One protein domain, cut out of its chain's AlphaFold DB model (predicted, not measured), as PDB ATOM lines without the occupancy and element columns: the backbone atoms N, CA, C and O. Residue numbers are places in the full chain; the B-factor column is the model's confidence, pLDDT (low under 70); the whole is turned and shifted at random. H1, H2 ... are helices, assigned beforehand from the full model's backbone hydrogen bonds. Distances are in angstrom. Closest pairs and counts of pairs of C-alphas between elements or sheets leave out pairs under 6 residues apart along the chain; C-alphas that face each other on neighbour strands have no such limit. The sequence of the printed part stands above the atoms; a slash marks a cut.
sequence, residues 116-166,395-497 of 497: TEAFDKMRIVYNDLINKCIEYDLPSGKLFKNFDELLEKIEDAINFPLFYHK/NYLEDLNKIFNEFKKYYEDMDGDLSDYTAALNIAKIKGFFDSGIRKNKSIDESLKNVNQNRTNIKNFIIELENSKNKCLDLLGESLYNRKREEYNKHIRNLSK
ATOM      1  N   THR A 116      92.906 100.405 136.232       90.19
ATOM      2  CA  THR A 116      93.774  99.860 137.288       90.19
ATOM      3  C   THR A 116      94.683  98.744 136.768       90.19
ATOM      4  O   THR A 116      95.843  98.675 137.158       90.19
ATOM      5  N   GLU A 117      94.217  97.919 135.825       92.31
ATOM      6  CA  GLU A 117      95.046  96.880 135.203       92.31
ATOM      7  C   GLU A 117      96.158  97.466 134.324       92.31
ATOM      8  O   GLU A 117      97.280  96.951 134.316       92.31
ATOM      9  N   ALA A 118      95.876  98.537 133.577       93.94
ATOM     10  CA  ALA A 118      96.896  99.256 132.816       93.94
ATOM     11  C   ALA A 118      97.953  99.879 133.744       93.94
ATOM     12  O   ALA A 118      99.153  99.782 133.470       93.94
ATOM     13  N   PHE A 119      97.532 100.432 134.883       94.25
ATOM     14  CA  PHE A 119      98.450 100.953 135.896       94.25
ATOM     15  C   PHE A 119      99.293  99.852 136.566       94.25
ATOM     16  O   PHE A 119     100.508 100.006 136.697       94.25
ATOM     17  N   ASP A 120      98.703  98.697 136.895       93.44
ATOM     18  CA  ASP A 120      99.434  97.525 137.403       93.44
ATOM     19  C   ASP A 120     100.525  97.079 136.408       93.44
ATOM     20  O   ASP A 120     101.663  96.802 136.794       93.44
ATOM     21  N   LYS A 121     100.221  97.064 135.102       95.94
ATOM     22  CA  LYS A 121     101.216  96.773 134.053       95.94
ATOM     23  C   LYS A 121     102.331  97.818 134.011       95.94
ATOM     24  O   LYS A 121     103.482  97.445 133.786       95.94
ATOM     25  N   MET A 122     102.022  99.096 134.229       95.31
ATOM     26  CA  MET A 122     103.030 100.161 134.294       95.31
ATOM     27  C   MET A 122     103.965  99.955 135.492       95.31
ATOM     28  O   MET A 122     105.183 100.059 135.336       95.31
ATOM     29  N   ARG A 123     103.430  99.558 136.655       94.38
ATOM     30  CA  ARG A 123     104.235  99.169 137.826       94.38
ATOM     31  C   ARG A 123     105.144  97.974 137.554       94.38
ATOM     32  O   ARG A 123     106.272  97.953 138.036       94.38
ATOM     33  N   ILE A 124     104.694  96.995 136.770       96.06
ATOM     34  CA  ILE A 124     105.548  95.866 136.364       96.06
ATOM     35  C   ILE A 124     106.739  96.364 135.534       96.06
ATOM     36  O   ILE A 124     107.870  96.006 135.841       96.06
ATOM     37  N   VAL A 125     106.509  97.242 134.549       95.50
ATOM     38  CA  VAL A 125     107.597  97.828 133.738       95.50
ATOM     39  C   VAL A 125     108.582  98.609 134.610       95.50
ATOM     40  O   VAL A 125     109.793  98.478 134.449       95.50
ATOM     41  N   TYR A 126     108.074  99.387 135.563       94.38
ATOM     42  CA  TYR A 126     108.896 100.095 136.542       94.38
ATOM     43  C   TYR A 126     109.770  99.140 137.380       94.38
ATOM     44  O   TYR A 126     110.980  99.338 137.493       94.38
ATOM     45  N   ASN A 127     109.188  98.059 137.905       93.75
ATOM     46  CA  ASN A 127     109.922  97.055 138.678       93.75
ATOM     47  C   ASN A 127     110.972  96.316 137.833       93.75
ATOM     48  O   ASN A 127     112.059  96.011 138.329       93.75
ATOM     49  N   ASP A 128     110.686  96.057 136.556       94.69
ATOM     50  CA  ASP A 128     111.651  95.465 135.627       94.69
ATOM     51  C   ASP A 128     112.884  96.369 135.450       94.69
ATOM     52  O   ASP A 128     114.011  95.869 135.439       94.69
ATOM     53  N   LEU A 129     112.703  97.697 135.403       94.25
ATOM     54  CA  LEU A 129     113.816  98.653 135.365       94.25
ATOM     55  C   LEU A 129     114.667  98.609 136.641       94.25
ATOM     56  O   LEU A 129     115.894  98.604 136.542       94.25
ATOM     57  N   ILE A 130     114.049  98.525 137.826       92.50
ATOM     58  CA  ILE A 130     114.782  98.358 139.095       92.50
ATOM     59  C   ILE A 130     115.626  97.081 139.050       92.50
ATOM     60  O   ILE A 130     116.821  97.106 139.348       92.50
ATOM     61  N   ASN A 131     115.018  95.967 138.639       92.69
ATOM     62  CA  ASN A 131     115.700  94.679 138.550       92.69
ATOM     63  C   ASN A 131     116.881  94.730 137.575       92.69
ATOM     64  O   ASN A 131     117.933  94.156 137.858       92.69
ATOM     65  N   LYS A 132     116.744  95.458 136.462       93.56
ATOM     66  CA  LYS A 132     117.832  95.675 135.502       93.56
ATOM     67  C   LYS A 132     118.964  96.526 136.067       93.56
ATOM     68  O   LYS A 132     120.122  96.187 135.836       93.56
ATOM     69  N   CYS A 133     118.670  97.563 136.851       91.88
ATOM     70  CA  CYS A 133     119.708  98.306 137.573       91.88
ATOM     71  C   CYS A 133     120.509  97.389 138.503       91.88
ATOM     72  O   CYS A 133     121.733  97.463 138.521       91.88
ATOM     73  N   ILE A 134     119.831  96.498 139.232       91.25
ATOM     74  CA  ILE A 134     120.479  95.534 140.133       91.25
ATOM     75  C   ILE A 134     121.321  94.526 139.339       91.25
ATOM     76  O   ILE A 134     122.467  94.269 139.699       91.25
ATOM     77  N   GLU A 135     120.785  93.979 138.244       93.06
ATOM     78  CA  GLU A 135     121.498  93.049 137.352       93.06
ATOM     79  C   GLU A 135     122.791  93.666 136.798       93.06
ATOM     80  O   GLU A 135     123.806  92.982 136.651       93.06
ATOM     81  N   TYR A 136     122.754  94.961 136.492       92.50
ATOM     82  CA  TYR A 136     123.852  95.699 135.877       92.50
ATOM     83  C   TYR A 136     124.765  96.433 136.860       92.50
ATOM     84  O   TYR A 136     125.740  97.033 136.401       92.50
ATOM     85  N   ASP A 137     124.489  96.352 138.166       88.94
ATOM     86  CA  ASP A 137     125.195  97.076 139.232       88.94
ATOM     87  C   ASP A 137     125.218  98.600 138.992       88.94
ATOM     88  O   ASP A 137     126.257  99.263 139.033       88.94
ATOM     89  N   LEU A 138     124.050  99.160 138.659       89.19
ATOM     90  CA  LEU A 138     123.874 100.573 138.328       89.19
ATOM     91  C   LEU A 138     123.287 101.375 139.501       89.19
ATOM     92  O   LEU A 138     122.344 100.922 140.154       89.19
ATOM     93  N   PRO A 139     123.770 102.609 139.741       85.25
ATOM     94  CA  PRO A 139     123.203 103.491 140.759       85.25
ATOM     95  C   PRO A 139     121.792 103.958 140.370       85.25
ATOM     96  O   PRO A 139     121.559 104.306 139.214       85.25
ATOM     97  N   SER A 140     120.865 103.995 141.336       77.56
ATOM     98  CA  SER A 140     119.429 104.227 141.075       77.56
ATOM     99  C   SER A 140     118.696 105.150 142.072       77.56
ATOM    100  O   SER A 140     117.625 105.656 141.754       77.56
ATOM    101  N   GLY A 141     119.251 105.441 143.255       74.25
ATOM    102  CA  GLY A 141     118.484 105.977 144.398       74.25
ATOM    103  C   GLY A 141     117.581 107.198 144.130       74.25
ATOM    104  O   GLY A 141     116.367 107.112 144.295       74.25
ATOM    105  N   LYS A 142     118.144 108.345 143.719       75.38
ATOM    106  CA  LYS A 142     117.365 109.595 143.553       75.38
ATOM    107  C   LYS A 142     116.369 109.533 142.389       75.38
ATOM    108  O   LYS A 142     115.276 110.075 142.482       75.38
ATOM    109  N   LEU A 143     116.765 108.884 141.300       78.25
ATOM    110  CA  LEU A 143     115.984 108.800 140.069       78.25
ATOM    111  C   LEU A 143     114.683 108.017 140.287       78.25
ATOM    112  O   LEU A 143     113.603 108.488 139.939       78.25
ATOM    113  N   PHE A 144     114.777 106.856 140.934       88.06
ATOM    114  CA  PHE A 144     113.613 106.017 141.209       88.06
ATOM    115  C   PHE A 144     112.687 106.628 142.268       88.06
ATOM    116  O   PHE A 144     111.476 106.507 142.122       88.06
ATOM    117  N   LYS A 145     113.212 107.417 143.221       86.88
ATOM    118  CA  LYS A 145     112.385 108.187 144.169       86.88
ATOM    119  C   LYS A 145     111.376 109.105 143.459       86.88
ATOM    120  O   LYS A 145     110.192 109.071 143.774       86.88
ATOM    121  N   ASN A 146     111.824 109.885 142.472       86.62
ATOM    122  CA  ASN A 146     110.935 110.779 141.716       86.62
ATOM    123  C   ASN A 146     109.872 109.990 140.928       86.62
ATOM    124  O   ASN A 146     108.741 110.446 140.764       86.62
ATOM    125  N   PHE A 147     110.238 108.805 140.430       91.94
ATOM    126  CA  PHE A 147     109.315 107.918 139.729       91.94
ATOM    127  C   PHE A 147     108.265 107.351 140.700       91.94
ATOM    128  O   PHE A 147     107.076 107.408 140.389       91.94
ATOM    129  N   ASP A 148     108.666 106.872 141.883       90.06
ATOM    130  CA  ASP A 148     107.752 106.392 142.931       90.06
ATOM    131  C   ASP A 148     106.723 107.465 143.317       90.06
ATOM    132  O   ASP A 148     105.521 107.194 143.339       90.06
ATOM    133  N   GLU A 149     107.181 108.699 143.543       87.19
ATOM    134  CA  GLU A 149     106.317 109.842 143.864       87.19
ATOM    135  C   GLU A 149     105.307 110.131 142.738       87.19
ATOM    136  O   GLU A 149     104.130 110.397 143.000       87.19
ATOM    137  N   LEU A 150     105.730 110.043 141.470       90.19
ATOM    138  CA  LEU A 150     104.826 110.206 140.328       90.19
ATOM    139  C   LEU A 150     103.827 109.043 140.214       90.19
ATOM    140  O   LEU A 150     102.650 109.279 139.937       90.19
ATOM    141  N   LEU A 151     104.259 107.799 140.438       92.00
ATOM    142  CA  LEU A 151     103.370 106.634 140.431       92.00
ATOM    143  C   LEU A 151     102.293 106.747 141.508       92.00
ATOM    144  O   LEU A 151     101.142 106.417 141.228       92.00
ATOM    145  N   GLU A 152     102.629 107.239 142.701       87.69
ATOM    146  CA  GLU A 152     101.642 107.484 143.758       87.69
ATOM    147  C   GLU A 152     100.602 108.529 143.323       87.69
ATOM    148  O   GLU A 152      99.398 108.293 143.445       87.69
ATOM    149  N   LYS A 153     101.041 109.644 142.723       88.50
ATOM    150  CA  LYS A 153     100.141 110.687 142.190       88.50
ATOM    151  C   LYS A 153      99.227 110.172 141.073       88.50
ATOM    152  O   LYS A 153      98.056 110.551 141.011       88.50
ATOM    153  N   ILE A 154      99.744 109.316 140.188       91.12
ATOM    154  CA  ILE A 154      98.958 108.680 139.120       91.12
ATOM    155  C   ILE A 154      97.940 107.702 139.719       91.12
ATOM    156  O   ILE A 154      96.771 107.734 139.334       91.12
ATOM    157  N   GLU A 155      98.349 106.863 140.674       89.75
ATOM    158  CA  GLU A 155      97.454 105.920 141.358       89.75
ATOM    159  C   GLU A 155      96.307 106.646 142.063       89.75
ATOM    160  O   GLU A 155      95.150 106.221 141.981       89.75
ATOM    161  N   ASP A 156      96.611 107.762 142.725       86.94
ATOM    162  CA  ASP A 156      95.613 108.610 143.366       86.94
ATOM    163  C   ASP A 156      94.669 109.249 142.351       86.94
ATOM    164  O   ASP A 156      93.462 109.238 142.566       86.94
ATOM    165  N   ALA A 157      95.170 109.722 141.213       89.38
ATOM    166  CA  ALA A 157      94.327 110.282 140.161       89.38
ATOM    167  C   ALA A 157      93.394 109.252 139.504       89.38
ATOM    168  O   ALA A 157      92.273 109.596 139.123       89.38
ATOM    169  N   ILE A 158      93.840 107.999 139.369       89.31
ATOM    170  CA  ILE A 158      93.034 106.906 138.808       89.31
ATOM    171  C   ILE A 158      91.939 106.497 139.788       89.31
ATOM    172  O   ILE A 158      90.771 106.419 139.410       89.31
ATOM    173  N   ASN A 159      92.317 106.223 141.036       87.25
ATOM    174  CA  ASN A 159      91.379 105.695 142.018       87.25
ATOM    175  C   ASN A 159      90.486 106.802 142.611       87.25
ATOM    176  O   ASN A 159      89.384 106.516 143.070       87.25
ATOM    177  N   PHE A 160      90.936 108.065 142.588       83.62
ATOM    178  CA  PHE A 160      90.263 109.216 143.201       83.62
ATOM    179  C   PHE A 160      90.294 110.427 142.266       83.62
ATOM    180  O   PHE A 160      90.909 111.457 142.563       83.62
ATOM    181  N   PRO A 161      89.565 110.347 141.139       86.06
ATOM    182  CA  PRO A 161      89.551 111.400 140.126       86.06
ATOM    183  C   PRO A 161      89.024 112.743 140.650       86.06
ATOM    184  O   PRO A 161      89.247 113.768 140.011       86.06
ATOM    185  N   LEU A 162      88.366 112.747 141.817       85.75
ATOM    186  CA  LEU A 162      87.850 113.937 142.489       85.75
ATOM    187  C   LEU A 162      88.920 115.013 142.718       85.75
ATOM    188  O   LEU A 162      88.645 116.195 142.532       85.75
ATOM    189  N   PHE A 163      90.137 114.616 143.093       86.00
ATOM    190  CA  PHE A 163      91.228 115.555 143.380       86.00
ATOM    191  C   PHE A 163      92.017 115.955 142.134       86.00
ATOM    192  O   PHE A 163      92.708 116.969 142.136       86.00
ATOM    193  N   TYR A 164      91.910 115.179 141.052       87.38
ATOM    194  CA  TYR A 164      92.821 115.277 139.914       87.38
ATOM    195  C   TYR A 164      92.817 116.658 139.243       87.38
ATOM    196  O   TYR A 164      93.873 117.133 138.846       87.38
ATOM    197  N   HIS A 165      91.666 117.328 139.171       88.94
ATOM    198  CA  HIS A 165      91.540 118.660 138.563       88.94
ATOM    199  C   HIS A 165      91.367 119.799 139.570       88.94
ATOM    200  O   HIS A 165      91.108 120.934 139.161       88.94
ATOM    201  N   LYS A 166      91.471 119.506 140.869       93.38
ATOM    202  CA  LYS A 166      91.342 120.507 141.927       93.38
ATOM    203  C   LYS A 166      92.715 121.051 142.314       93.38
ATOM    204  O   LYS A 166      93.702 120.317 142.282       93.38
ATOM    205  N   ASN A 395      99.557 117.339 133.707       89.75
ATOM    206  CA  ASN A 395     100.172 116.642 132.574       89.75
ATOM    207  C   ASN A 395     101.170 115.557 133.022       89.75
ATOM    208  O   ASN A 395     102.374 115.657 132.790       89.75
ATOM    209  N   TYR A 396     100.665 114.464 133.603       91.69
ATOM    210  CA  TYR A 396     101.532 113.364 134.053       91.69
ATOM    211  C   TYR A 396     102.283 112.651 132.915       91.69
ATOM    212  O   TYR A 396     103.260 111.954 133.172       91.69
ATOM    213  N   LEU A 397     101.852 112.815 131.656       92.00
ATOM    214  CA  LEU A 397     102.598 112.314 130.495       92.00
ATOM    215  C   LEU A 397     103.914 113.082 130.314       92.00
ATOM    216  O   LEU A 397     104.950 112.481 130.029       92.00
ATOM    217  N   GLU A 398     103.883 114.401 130.500       92.00
ATOM    218  CA  GLU A 398     105.070 115.256 130.469       92.00
ATOM    219  C   GLU A 398     105.980 115.016 131.671       92.00
ATOM    220  O   GLU A 398     107.186 114.855 131.475       92.00
ATOM    221  N   ASP A 399     105.413 114.880 132.872       92.38
ATOM    222  CA  ASP A 399     106.183 114.544 134.076       92.38
ATOM    223  C   ASP A 399     106.917 113.209 133.910       92.38
ATOM    224  O   ASP A 399     108.128 113.119 134.128       92.38
ATOM    225  N   LEU A 400     106.215 112.178 133.428       93.81
ATOM    226  CA  LEU A 400     106.805 110.867 133.169       93.81
ATOM    227  C   LEU A 400     107.909 110.952 132.108       93.81
ATOM    228  O   LEU A 400     108.996 110.402 132.284       93.81
ATOM    229  N   ASN A 401     107.660 111.672 131.012       93.88
ATOM    230  CA  ASN A 401     108.645 111.889 129.954       93.88
ATOM    231  C   ASN A 401     109.901 112.602 130.475       93.88
ATOM    232  O   ASN A 401     111.014 112.213 130.110       93.88
ATOM    233  N   LYS A 402     109.735 113.613 131.334       93.38
ATOM    234  CA  LYS A 402     110.836 114.338 131.973       93.38
ATOM    235  C   LYS A 402     111.678 113.405 132.838       93.38
ATOM    236  O   LYS A 402     112.892 113.378 132.651       93.38
ATOM    237  N   ILE A 403     111.049 112.583 133.680       93.44
ATOM    238  CA  ILE A 403     111.745 111.582 134.504       93.44
ATOM    239  C   ILE A 403     112.563 110.630 133.623       93.44
ATOM    240  O   ILE A 403     113.758 110.461 133.847       93.44
ATOM    241  N   PHE A 404     111.981 110.062 132.564       94.50
ATOM    242  CA  PHE A 404     112.736 109.181 131.662       94.50
ATOM    243  C   PHE A 404     113.909 109.888 130.965       94.50
ATOM    244  O   PHE A 404     114.960 109.278 130.759       94.50
ATOM    245  N   ASN A 405     113.759 111.165 130.608       93.38
ATOM    246  CA  ASN A 405     114.851 111.943 130.024       93.38
ATOM    247  C   ASN A 405     115.961 112.223 131.051       93.38
ATOM    248  O   ASN A 405     117.137 112.172 130.693       93.38
ATOM    249  N   GLU A 406     115.609 112.476 132.314       93.44
ATOM    250  CA  GLU A 406     116.569 112.605 133.418       93.44
ATOM    251  C   GLU A 406     117.340 111.299 133.642       93.44
ATOM    252  O   GLU A 406     118.565 111.334 133.762       93.44
ATOM    253  N   PHE A 407     116.657 110.147 133.607       93.62
ATOM    254  CA  PHE A 407     117.299 108.828 133.684       93.62
ATOM    255  C   PHE A 407     118.290 108.652 132.538       93.62
ATOM    256  O   PHE A 407     119.462 108.364 132.768       93.62
ATOM    257  N   LYS A 408     117.830 108.851 131.298       94.25
ATOM    258  CA  LYS A 408     118.666 108.697 130.107       94.25
ATOM    259  C   LYS A 408     119.917 109.568 130.196       94.25
ATOM    260  O   LYS A 408     121.017 109.040 130.069       94.25
ATOM    261  N   LYS A 409     119.751 110.861 130.485       94.75
ATOM    262  CA  LYS A 409     120.866 111.805 130.606       94.75
ATOM    263  C   LYS A 409     121.870 111.363 131.671       94.75
ATOM    264  O   LYS A 409     123.063 111.352 131.407       94.75
ATOM    265  N   TYR A 410     121.391 110.947 132.842       94.44
ATOM    266  CA  TYR A 410     122.251 110.480 133.929       94.44
ATOM    267  C   TYR A 410     123.132 109.289 133.515       94.44
ATOM    268  O   TYR A 410     124.333 109.276 133.787       94.44
ATOM    269  N   TYR A 411     122.562 108.297 132.827       94.12
ATOM    270  CA  TYR A 411     123.323 107.131 132.370       94.12
ATOM    271  C   TYR A 411     124.207 107.428 131.150       94.12
ATOM    272  O   TYR A 411     125.272 106.828 131.018       94.12
ATOM    273  N   GLU A 412     123.814 108.360 130.279       95.06
ATOM    274  CA  GLU A 412     124.665 108.850 129.187       95.06
ATOM    275  C   GLU A 412     125.901 109.583 129.724       95.06
ATOM    276  O   GLU A 412     127.016 109.283 129.288       95.06
ATOM    277  N   ASP A 413     125.722 110.470 130.707       94.62
ATOM    278  CA  ASP A 413     126.817 111.170 131.388       94.62
ATOM    279  C   ASP A 413     127.772 110.149 132.046       94.62
ATOM    280  O   ASP A 413     128.990 110.222 131.873       94.62
ATOM    281  N   MET A 414     127.223 109.109 132.687       93.12
ATOM    282  CA  MET A 414     128.006 108.018 133.282       93.12
ATOM    283  C   MET A 414     128.794 107.187 132.243       93.12
ATOM    284  O   MET A 414     129.943 106.819 132.504       93.12
ATOM    285  N   ASP A 415     128.234 106.880 131.060       94.94
ATOM    286  CA  ASP A 415     129.013 106.237 129.977       94.94
ATOM    287  C   ASP A 415     130.114 107.164 129.451       94.94
ATOM    288  O   ASP A 415     131.201 106.680 129.112       94.94
ATOM    289  N   GLY A 416     129.848 108.472 129.395       93.19
ATOM    290  CA  GLY A 416     130.811 109.508 129.028       93.19
ATOM    291  C   GLY A 416     132.034 109.494 129.942       93.19
ATOM    292  O   GLY A 416     133.154 109.292 129.463       93.19
ATOM    293  N   ASP A 417     131.817 109.567 131.255       92.75
ATOM    294  CA  ASP A 417     132.884 109.522 132.261       92.75
ATOM    295  C   ASP A 417     133.712 108.230 132.166       92.75
ATOM    296  O   ASP A 417     134.949 108.241 132.192       92.75
ATOM    297  N   LEU A 418     133.044 107.083 131.991       91.88
ATOM    298  CA  LEU A 418     133.735 105.806 131.799       91.88
ATOM    299  C   LEU A 418     134.493 105.747 130.470       91.88
ATOM    300  O   LEU A 418     135.516 105.055 130.374       91.88
ATOM    301  N   SER A 419     134.024 106.443 129.435       91.69
ATOM    302  CA  SER A 419     134.727 106.569 128.158       91.69
ATOM    303  C   SER A 419     136.039 107.333 128.320       91.69
ATOM    304  O   SER A 419     137.077 106.858 127.843       91.69
ATOM    305  N   ASP A 420     136.022 108.444 129.051       91.00
ATOM    306  CA  ASP A 420     137.216 109.238 129.352       91.00
ATOM    307  C   ASP A 420     138.202 108.454 130.223       91.00
ATOM    308  O   ASP A 420     139.405 108.402 129.935       91.00
ATOM    309  N   TYR A 421     137.697 107.726 131.224       88.38
ATOM    310  CA  TYR A 421     138.513 106.822 132.034       88.38
ATOM    311  C   TYR A 421     139.144 105.695 131.195       88.38
ATOM    312  O   TYR A 421     140.327 105.375 131.349       88.38
ATOM    313  N   THR A 422     138.394 105.129 130.241       88.81
ATOM    314  CA  THR A 422     138.906 104.123 129.293       88.81
ATOM    315  C   THR A 422     140.039 104.694 128.438       88.81
ATOM    316  O   THR A 422     141.060 104.028 128.228       88.81
ATOM    317  N   ALA A 423     139.898 105.930 127.953       88.69
ATOM    318  CA  ALA A 423     140.937 106.615 127.187       88.69
ATOM    319  C   ALA A 423     142.208 106.831 128.028       88.69
ATOM    320  O   ALA A 423     143.310 106.509 127.572       88.69
ATOM    321  N   ALA A 424     142.063 107.277 129.279       87.38
ATOM    322  CA  ALA A 424     143.176 107.456 130.210       87.38
ATOM    323  C   ALA A 424     143.918 106.137 130.505       87.38
ATOM    324  O   ALA A 424     145.151 106.091 130.432       87.38
ATOM    325  N   LEU A 425     143.190 105.044 130.763       85.56
ATOM    326  CA  LEU A 425     143.776 103.716 130.979       85.56
ATOM    327  C   LEU A 425     144.532 103.204 129.748       85.56
ATOM    328  O   LEU A 425     145.614 102.629 129.885       85.56
ATOM    329  N   ASN A 426     144.008 103.433 128.542       86.00
ATOM    330  CA  ASN A 426     144.696 103.065 127.303       86.00
ATOM    331  C   ASN A 426     146.006 103.847 127.122       86.00
ATOM    332  O   ASN A 426     147.029 103.254 126.775       86.00
ATOM    333  N   ILE A 427     146.018 105.150 127.425       85.88
ATOM    334  CA  ILE A 427     147.246 105.962 127.411       85.88
ATOM    335  C   ILE A 427     148.255 105.434 128.439       85.88
ATOM    336  O   ILE A 427     149.434 105.268 128.117       85.88
ATOM    337  N   ALA A 428     147.809 105.128 129.662       82.81
ATOM    338  CA  ALA A 428     148.659 104.574 130.717       82.81
ATOM    339  C   ALA A 428     149.245 103.206 130.330       82.81
ATOM    340  O   ALA A 428     150.430 102.950 130.554       82.81
ATOM    341  N   LYS A 429     148.446 102.350 129.685       82.75
ATOM    342  CA  LYS A 429     148.884 101.055 129.152       82.75
ATOM    343  C   LYS A 429     149.988 101.214 128.107       82.75
ATOM    344  O   LYS A 429     150.978 100.486 128.160       82.75
ATOM    345  N   ILE A 430     149.836 102.170 127.188       82.12
ATOM    346  CA  ILE A 430     150.838 102.478 126.159       82.12
ATOM    347  C   ILE A 430     152.126 103.001 126.807       82.12
ATOM    348  O   ILE A 430     153.198 102.467 126.531       82.12
ATOM    349  N   LYS A 431     152.039 103.987 127.712       79.75
ATOM    350  CA  LYS A 431     153.212 104.528 128.426       79.75
ATOM    351  C   LYS A 431     153.955 103.452 129.218       79.75
ATOM    352  O   LYS A 431     155.161 103.306 129.067       79.75
ATOM    353  N   GLY A 432     153.231 102.633 129.983       71.44
ATOM    354  CA  GLY A 432     153.818 101.530 130.742       71.44
ATOM    355  C   GLY A 432     154.519 100.492 129.857       71.44
ATOM    356  O   GLY A 432     155.515  99.907 130.279       71.44
ATOM    357  N   PHE A 433     154.051 100.288 128.621       69.94
ATOM    358  CA  PHE A 433     154.720  99.424 127.648       69.94
ATOM    359  C   PHE A 433     156.060 100.008 127.173       69.94
ATOM    360  O   PHE A 433     157.032  99.258 127.051       69.94
ATOM    361  N   PHE A 434     156.126 101.326 126.949       68.31
ATOM    362  CA  PHE A 434     157.358 102.024 126.567       68.31
ATOM    363  C   PHE A 434     158.385 102.094 127.708       68.31
ATOM    364  O   PHE A 434     159.568 101.884 127.452       68.31
ATOM    365  N   ASP A 435     157.948 102.313 128.952       66.31
ATOM    366  CA  ASP A 435     158.855 102.484 130.099       66.31
ATOM    367  C   ASP A 435     159.427 101.162 130.644       66.31
ATOM    368  O   ASP A 435     160.542 101.136 131.160       66.31
ATOM    369  N   SER A 436     158.682 100.049 130.564       61.22
ATOM    370  CA  SER A 436     159.029  98.813 131.297       61.22
ATOM    371  C   SER A 436     159.547  97.651 130.449       61.22
ATOM    372  O   SER A 436     159.941  96.634 131.020       61.22
ATOM    373  N   GLY A 437     159.570  97.778 129.118       54.56
ATOM    374  CA  GLY A 437     160.076  96.738 128.220       54.56
ATOM    375  C   GLY A 437     159.360  95.390 128.399       54.56
ATOM    376  O   GLY A 437     159.821  94.505 129.114       54.56
ATOM    377  N   ILE A 438     158.249  95.198 127.682       53.53
ATOM    378  CA  ILE A 438     157.590  93.887 127.499       53.53
ATOM    379  C   ILE A 438     157.122  93.217 128.814       53.53
ATOM    380  O   ILE A 438     157.330  92.023 129.033       53.53
ATOM    381  N   ARG A 439     156.406  93.929 129.694       56.44
ATOM    382  CA  ARG A 439     155.537  93.265 130.688       56.44
ATOM    383  C   ARG A 439     154.084  93.675 130.481       56.44
ATOM    384  O   ARG A 439     153.733  94.842 130.616       56.44
ATOM    385  N   LYS A 440     153.226  92.700 130.148       60.16
ATOM    386  CA  LYS A 440     151.762  92.868 130.160       60.16
ATOM    387  C   LYS A 440     151.340  93.339 131.550       60.16
ATOM    388  O   LYS A 440     151.543  92.619 132.527       60.16
ATOM    389  N   ASN A 441     150.751  94.528 131.634       67.06
ATOM    390  CA  ASN A 441     150.297  95.080 132.902       67.06
ATOM    391  C   ASN A 441     148.901  94.521 133.231       67.06
ATOM    392  O   ASN A 441     147.883  95.146 132.942       67.06
ATOM    393  N   LYS A 442     148.866  93.297 133.780       71.88
ATOM    394  CA  LYS A 442     147.648  92.492 134.010       71.88
ATOM    395  C   LYS A 442     146.541  93.255 134.762       71.88
ATOM    396  O   LYS A 442     145.372  93.094 134.442       71.88
ATOM    397  N   SER A 443     146.919  94.139 135.686       80.75
ATOM    398  CA  SER A 443     145.993  94.992 136.446       80.75
ATOM    399  C   SER A 443     145.270  96.036 135.577       80.75
ATOM    400  O   SER A 443     144.073  96.267 135.759       80.75
ATOM    401  N   ILE A 444     145.953  96.625 134.586       81.25
ATOM    402  CA  ILE A 444     145.334  97.577 133.647       81.25
ATOM    403  C   ILE A 444     144.408  96.837 132.677       81.25
ATOM    404  O   ILE A 444     143.330  97.333 132.363       81.25
ATOM    405  N   ASP A 445     144.795  95.639 132.232       84.31
ATOM    406  CA  ASP A 445     143.958  94.806 131.359       84.31
ATOM    407  C   ASP A 445     142.654  94.370 132.046       84.31
ATOM    408  O   ASP A 445     141.586  94.435 131.433       84.31
ATOM    409  N   GLU A 446     142.719  93.971 133.319       86.56
ATOM    410  CA  GLU A 446     141.537  93.657 134.133       86.56
ATOM    411  C   GLU A 446     140.650  94.895 134.338       86.56
ATOM    412  O   GLU A 446     139.438  94.820 134.141       86.56
ATOM    413  N   SER A 447     141.249  96.055 134.624       86.75
ATOM    414  CA  SER A 447     140.515  97.321 134.772       86.75
ATOM    415  C   SER A 447     139.803  97.733 133.478       86.75
ATOM    416  O   SER A 447     138.623  98.069 133.506       86.75
ATOM    417  N   LEU A 448     140.482  97.647 132.327       88.12
ATOM    418  CA  LEU A 448     139.885  97.924 131.015       88.12
ATOM    419  C   LEU A 448     138.731  96.967 130.703       88.12
ATOM    420  O   LEU A 448     137.715  97.388 130.153       88.12
ATOM    421  N   LYS A 449     138.870  95.682 131.044       89.81
ATOM    422  CA  LYS A 449     137.800  94.698 130.854       89.81
ATOM    423  C   LYS A 449     136.568  95.057 131.687       89.81
ATOM    424  O   LYS A 449     135.468  95.057 131.144       89.81
ATOM    425  N   ASN A 450     136.759  95.396 132.961       88.44
ATOM    426  CA  ASN A 450     135.664  95.758 133.862       88.44
ATOM    427  C   ASN A 450     134.951  97.034 133.398       88.44
ATOM    428  O   ASN A 450     133.730  97.049 133.294       88.44
ATOM    429  N   VAL A 451     135.701  98.075 133.023       90.69
ATOM    430  CA  VAL A 451     135.116  99.333 132.531       90.69
ATOM    431  C   VAL A 451     134.330  99.109 131.238       90.69
ATOM    432  O   VAL A 451     133.205  99.582 131.120       90.69
ATOM    433  N   ASN A 452     134.863  98.339 130.284       91.25
ATOM    434  CA  ASN A 452     134.144  98.027 129.044       91.25
ATOM    435  C   ASN A 452     132.862  97.217 129.289       91.25
ATOM    436  O   ASN A 452     131.866  97.425 128.591       91.25
ATOM    437  N   GLN A 453     132.871  96.316 130.276       92.69
ATOM    438  CA  GLN A 453     131.666  95.600 130.688       92.69
ATOM    439  C   GLN A 453     130.629  96.567 131.268       92.69
ATOM    440  O   GLN A 453     129.489  96.557 130.813       92.69
ATOM    441  N   ASN A 454     131.029  97.455 132.182       91.94
ATOM    442  CA  ASN A 454     130.130  98.447 132.780       91.94
ATOM    443  C   ASN A 454     129.520  99.370 131.720       91.94
ATOM    444  O   ASN A 454     128.313  99.584 131.707       91.94
ATOM    445  N   ARG A 455     130.323  99.841 130.762       94.56
ATOM    446  CA  ARG A 455     129.836 100.630 129.621       94.56
ATOM    447  C   ARG A 455     128.825  99.873 128.763       94.56
ATOM    448  O   ARG A 455     127.839 100.443 128.311       94.56
ATOM    449  N   THR A 456     129.060  98.581 128.536       95.06
ATOM    450  CA  THR A 456     128.113  97.726 127.803       95.06
ATOM    451  C   THR A 456     126.795  97.606 128.565       95.06
ATOM    452  O   THR A 456     125.733  97.772 127.970       95.06
ATOM    453  N   ASN A 457     126.859  97.393 129.880       95.44
ATOM    454  CA  ASN A 457     125.681  97.328 130.741       95.44
ATOM    455  C   ASN A 457     124.886  98.645 130.722       95.44
ATOM    456  O   ASN A 457     123.674  98.613 130.536       95.44
ATOM    457  N   ILE A 458     125.561  99.796 130.829       95.38
ATOM    458  CA  ILE A 458     124.928 101.123 130.761       95.38
ATOM    459  C   ILE A 458     124.218 101.324 129.420       95.38
ATOM    460  O   ILE A 458     123.053 101.712 129.390       95.38
ATOM    461  N   LYS A 459     124.878 101.013 128.300       95.50
ATOM    462  CA  LYS A 459     124.275 101.147 126.964       95.50
ATOM    463  C   LYS A 459     123.060 100.247 126.784       95.50
ATOM    464  O   LYS A 459     122.059 100.689 126.229       95.50
ATOM    465  N   ASN A 460     123.129  99.012 127.280       96.00
ATOM    466  CA  ASN A 460     121.981  98.109 127.278       96.00
ATOM    467  C   ASN A 460     120.840  98.676 128.133       96.00
ATOM    468  O   ASN A 460     119.697  98.669 127.694       96.00
ATOM    469  N   PHE A 461     121.145  99.228 129.309       95.94
ATOM    470  CA  PHE A 461     120.141  99.845 130.172       95.94
ATOM    471  C   PHE A 461     119.466 101.060 129.532       95.94
ATOM    472  O   PHE A 461     118.252 101.191 129.621       95.94
ATOM    473  N   ILE A 462     120.216 101.919 128.837       95.44
ATOM    474  CA  ILE A 462     119.652 103.066 128.107       95.44
ATOM    475  C   ILE A 462     118.639 102.597 127.048       95.44
ATOM    476  O   ILE A 462     117.570 103.191 126.924       95.44
ATOM    477  N   ILE A 463     118.925 101.503 126.333       94.69
ATOM    478  CA  ILE A 463     117.982 100.911 125.367       94.69
ATOM    479  C   ILE A 463     116.717 100.406 126.080       94.69
ATOM    480  O   ILE A 463     115.602 100.654 125.617       94.69
ATOM    481  N   GLU A 464     116.866  99.731 127.223       94.56
ATOM    482  CA  GLU A 464     115.724  99.270 128.026       94.56
ATOM    483  C   GLU A 464     114.888 100.434 128.581       94.56
ATOM    484  O   GLU A 464     113.655 100.354 128.610       94.56
ATOM    485  N   LEU A 465     115.530 101.540 128.971       94.19
ATOM    486  CA  LEU A 465     114.856 102.761 129.410       94.19
ATOM    487  C   LEU A 465     114.010 103.375 128.296       94.19
ATOM    488  O   LEU A 465     112.865 103.747 128.542       94.19
ATOM    489  N   GLU A 466     114.536 103.463 127.074       93.38
ATOM    490  CA  GLU A 466     113.792 103.994 125.926       93.38
ATOM    491  C   GLU A 466     112.588 103.115 125.558       93.38
ATOM    492  O   GLU A 466     111.493 103.630 125.313       93.38
ATOM    493  N   ASN A 467     112.756 101.791 125.580       93.44
ATOM    494  CA  ASN A 467     111.655 100.856 125.342       93.44
ATOM    495  C   ASN A 467     110.575 100.974 126.427       93.44
ATOM    496  O   ASN A 467     109.378 101.034 126.128       93.44
ATOM    497  N   SER A 468     111.004 101.047 127.688       95.38
ATOM    498  CA  SER A 468     110.118 101.177 128.845       95.38
ATOM    499  C   SER A 468     109.384 102.513 128.864       95.38
ATOM    500  O   SER A 468     108.202 102.543 129.193       95.38
ATOM    501  N   LYS A 469     110.035 103.601 128.439       94.62
ATOM    502  CA  LYS A 469     109.430 104.932 128.314       94.62
ATOM    503  C   LYS A 469     108.179 104.906 127.446       94.62
ATOM    504  O   LYS A 469     107.118 105.328 127.898       94.62
ATOM    505  N   ASN A 470     108.291 104.390 126.220       91.19
ATOM    506  CA  ASN A 470     107.161 104.336 125.286       91.19
ATOM    507  C   ASN A 470     106.020 103.485 125.857       91.19
ATOM    508  O   ASN A 470     104.873 103.921 125.893       91.19
ATOM    509  N   LYS A 471     106.357 102.314 126.408       95.00
ATOM    510  CA  LYS A 471     105.379 101.415 127.027       95.00
ATOM    511  C   LYS A 471     104.665 102.058 128.219       95.00
ATOM    512  O   LYS A 471     103.455 101.905 128.354       95.00
ATOM    513  N   CYS A 472     105.383 102.780 129.077       95.19
ATOM    514  CA  CYS A 472     104.791 103.469 130.219       95.19
ATOM    515  C   CYS A 472     103.912 104.653 129.794       95.19
ATOM    516  O   CYS A 472     102.864 104.853 130.398       95.19
ATOM    517  N   LEU A 473     104.286 105.409 128.754       92.44
ATOM    518  CA  LEU A 473     103.445 106.486 128.213       92.44
ATOM    519  C   LEU A 473     102.129 105.942 127.630       92.44
ATOM    520  O   LEU A 473     101.067 106.513 127.889       92.44
ATOM    521  N   ASP A 474     102.180 104.819 126.911       91.50
ATOM    522  CA  ASP A 474     100.988 104.152 126.375       91.50
ATOM    523  C   ASP A 474     100.079 103.639 127.506       91.50
ATOM    524  O   ASP A 474      98.885 103.947 127.538       91.50
ATOM    525  N   LEU A 475     100.650 102.936 128.491       95.00
ATOM    526  CA  LEU A 475      99.916 102.431 129.660       95.00
ATOM    527  C   LEU A 475      99.345 103.557 130.534       95.00
ATOM    528  O   LEU A 475      98.274 103.404 131.124       95.00
ATOM    529  N   LEU A 476     100.016 104.709 130.606       93.00
ATOM    530  CA  LEU A 476      99.479 105.894 131.273       93.00
ATOM    531  C   LEU A 476      98.265 106.454 130.512       93.00
ATOM    532  O   LEU A 476      97.269 106.841 131.126       93.00
ATOM    533  N   GLY A 477      98.312 106.437 129.178       90.06
ATOM    534  CA  GLY A 477      97.167 106.744 128.320       90.06
ATOM    535  C   GLY A 477      95.967 105.833 128.588       90.06
ATOM    536  O   GLY A 477      94.852 106.320 128.793       90.06
ATOM    537  N   GLU A 478      96.198 104.521 128.640       90.88
ATOM    538  CA  GLU A 478      95.167 103.506 128.912       90.88
ATOM    539  C   GLU A 478      94.620 103.555 130.347       90.88
ATOM    540  O   GLU A 478      93.443 103.273 130.572       90.88
ATOM    541  N   SER A 479      95.443 103.924 131.327       91.31
ATOM    542  CA  SER A 479      95.018 103.983 132.726       91.31
ATOM    543  C   SER A 479      94.270 105.275 133.045       91.31
ATOM    544  O   SER A 479      93.076 105.257 133.346       91.31
ATOM    545  N   LEU A 480      94.929 106.424 132.937       87.81
ATOM    546  CA  LEU A 480      94.369 107.692 133.397       87.81
ATOM    547  C   LEU A 480      93.449 108.351 132.363       87.81
ATOM    548  O   LEU A 480      92.420 108.928 132.720       87.81
ATOM    549  N   TYR A 481      93.785 108.238 131.075       83.62
ATOM    550  CA  TYR A 481      93.139 109.031 130.028       83.62
ATOM    551  C   TYR A 481      92.176 108.260 129.116       83.62
ATOM    552  O   TYR A 481      91.624 108.850 128.184       83.62
ATOM    553  N   ASN A 482      91.886 106.982 129.387       78.06
ATOM    554  CA  ASN A 482      90.976 106.170 128.561       78.06
ATOM    555  C   ASN A 482      89.605 106.848 128.354       78.06
ATOM    556  O   ASN A 482      89.055 106.868 127.251       78.06
ATOM    557  N   ARG A 483      89.098 107.516 129.398       76.06
ATOM    558  CA  ARG A 483      87.843 108.288 129.365       76.06
ATOM    559  C   ARG A 483      88.031 109.787 129.071       76.06
ATOM    560  O   ARG A 483      87.043 110.511 129.016       76.06
ATOM    561  N   LYS A 484      89.267 110.252 128.857       81.31
ATOM    562  CA  LYS A 484      89.653 111.664 128.661       81.31
ATOM    563  C   LYS A 484      90.506 111.855 127.400       81.31
ATOM    564  O   LYS A 484      91.592 112.431 127.428       81.31
ATOM    565  N   ARG A 485      90.015 111.362 126.258       79.81
ATOM    566  CA  ARG A 485      90.782 111.347 124.996       79.81
ATOM    567  C   ARG A 485      91.182 112.731 124.478       79.81
ATOM    568  O   ARG A 485      92.208 112.847 123.818       79.81
ATOM    569  N   GLU A 486      90.385 113.766 124.725       83.25
ATOM    570  CA  GLU A 486      90.726 115.131 124.293       83.25
ATOM    571  C   GLU A 486      91.943 115.676 125.045       83.25
ATOM    572  O   GLU A 486      92.878 116.167 124.411       83.25
ATOM    573  N   GLU A 487      91.960 115.505 126.370       83.75
ATOM    574  CA  GLU A 487      93.088 115.854 127.237       83.75
ATOM    575  C   GLU A 487      94.343 115.058 126.849       83.75
ATOM    576  O   GLU A 487      95.393 115.643 126.590       83.75
ATOM    577  N   TYR A 488      94.212 113.739 126.656       85.31
ATOM    578  CA  TYR A 488      95.304 112.892 126.165       85.31
ATOM    579  C   TYR A 488      95.908 113.402 124.851       85.31
ATOM    580  O   TYR A 488      97.119 113.577 124.731       85.31
ATOM    581  N   ASN A 489      95.062 113.680 123.855       84.44
ATOM    582  CA  ASN A 489      95.513 114.146 122.546       84.44
ATOM    583  C   ASN A 489      96.210 115.509 122.627       84.44
ATOM    584  O   ASN A 489      97.122 115.778 121.840       84.44
ATOM    585  N   LYS A 490      95.784 116.382 123.545       86.12
ATOM    586  CA  LYS A 490      96.445 117.664 123.806       86.12
ATOM    587  C   LYS A 490      97.839 117.442 124.399       86.12
ATOM    588  O   LYS A 490      98.806 117.975 123.851       86.12
ATOM    589  N   HIS A 491      97.953 116.601 125.424       88.00
ATOM    590  CA  HIS A 491      99.223 116.295 126.096       88.00
ATOM    591  C   HIS A 491     100.232 115.614 125.169       88.00
ATOM    592  O   HIS A 491     101.384 116.038 125.089       88.00
ATOM    593  N   ILE A 492      99.797 114.634 124.373       84.81
ATOM    594  CA  ILE A 492     100.657 113.957 123.388       84.81
ATOM    595  C   ILE A 492     101.174 114.925 122.314       84.81
ATOM    596  O   ILE A 492     102.337 114.852 121.920       84.81
ATOM    597  N   ARG A 493     100.351 115.877 121.849       83.19
ATOM    598  CA  ARG A 493     100.815 116.904 120.898       83.19
ATOM    599  C   ARG A 493     101.898 117.795 121.499       83.19
ATOM    600  O   ARG A 493     102.805 118.190 120.770       83.19
ATOM    601  N   ASN A 494     101.804 118.112 122.788       79.38
ATOM    602  CA  ASN A 494     102.810 118.918 123.479       79.38
ATOM    603  C   ASN A 494     104.127 118.155 123.658       79.38
ATOM    604  O   ASN A 494     105.175 118.748 123.464       79.38
ATOM    605  N   LEU A 495     104.077 116.842 123.904       81.62
ATOM    606  CA  LEU A 495     105.265 115.978 123.957       81.62
ATOM    607  C   LEU A 495     106.025 115.867 122.625       81.62
ATOM    608  O   LEU A 495     107.214 115.559 122.616       81.62
ATOM    609  N   SER A 496     105.328 116.051 121.500       66.62
ATOM    610  CA  SER A 496     105.895 115.937 120.148       66.62
ATOM    611  C   SER A 496     106.513 117.231 119.598       66.62
ATOM    612  O   SER A 496     107.041 117.221 118.484       66.62
ATOM    613  N   LYS A 497     106.404 118.338 120.339       55.84
ATOM    614  CA  LYS A 497     107.022 119.635 120.035       55.84
ATOM    615  C   LYS A 497     108.295 119.796 120.845       55.84
ATOM    616  O   LYS A 497     109.226 120.425 120.297       55.84
TER     617      LYS A 497
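AT A GLANCE: This is residues 116 to 166 and 395 to 497 of the 497 residues of an uncharacterized protein of Brachyspira aalborgi (UniProt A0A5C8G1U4). A long helical hairpin, H4 and H5, makes a rod, and a shorter hairpin, H1 and H2, packs along it in an up-and-down bundle, neighbours in sequence running opposite ways. H6 folds back beside H4's first turns, and residues 434 to 439 stick out. The printed part has 154 residues with six named helices, H1 to H6 in order along the chain, and no named strand; its class is all helix, and it is loose, with a radius of gyration of the C-alphas of 21.4 A and spans of 75 by 30 by 21 A.

HOW THE PARTS SIT: H1, residues 116 to 136, touches H5, residues 442 to 480, at C-alphas 118 and 479, 5.1 A apart. H5 touches H4, residues 396 to 436, at a shallow tilt of 9 degrees, closest at C-alphas 415 and 455, 5.7 A. Every O i to N i+4 pair is within hydrogen-bond range in both.

IN THESE COORDINATES: Find C-alpha 116 at (93.774, 99.860, 137.288); H1 runs 30.4 A. From C-alpha 396 at (101.532, 113.364, 134.053), H4 runs 59.4 A; H5 returns 55.4 A.

THE WHOLE: Residues 167 to 394 are cut out, a 13.4 A gap between C-alphas 166 and 395. Confidence is under 70 at residues 433 to 441 and 496 to 497.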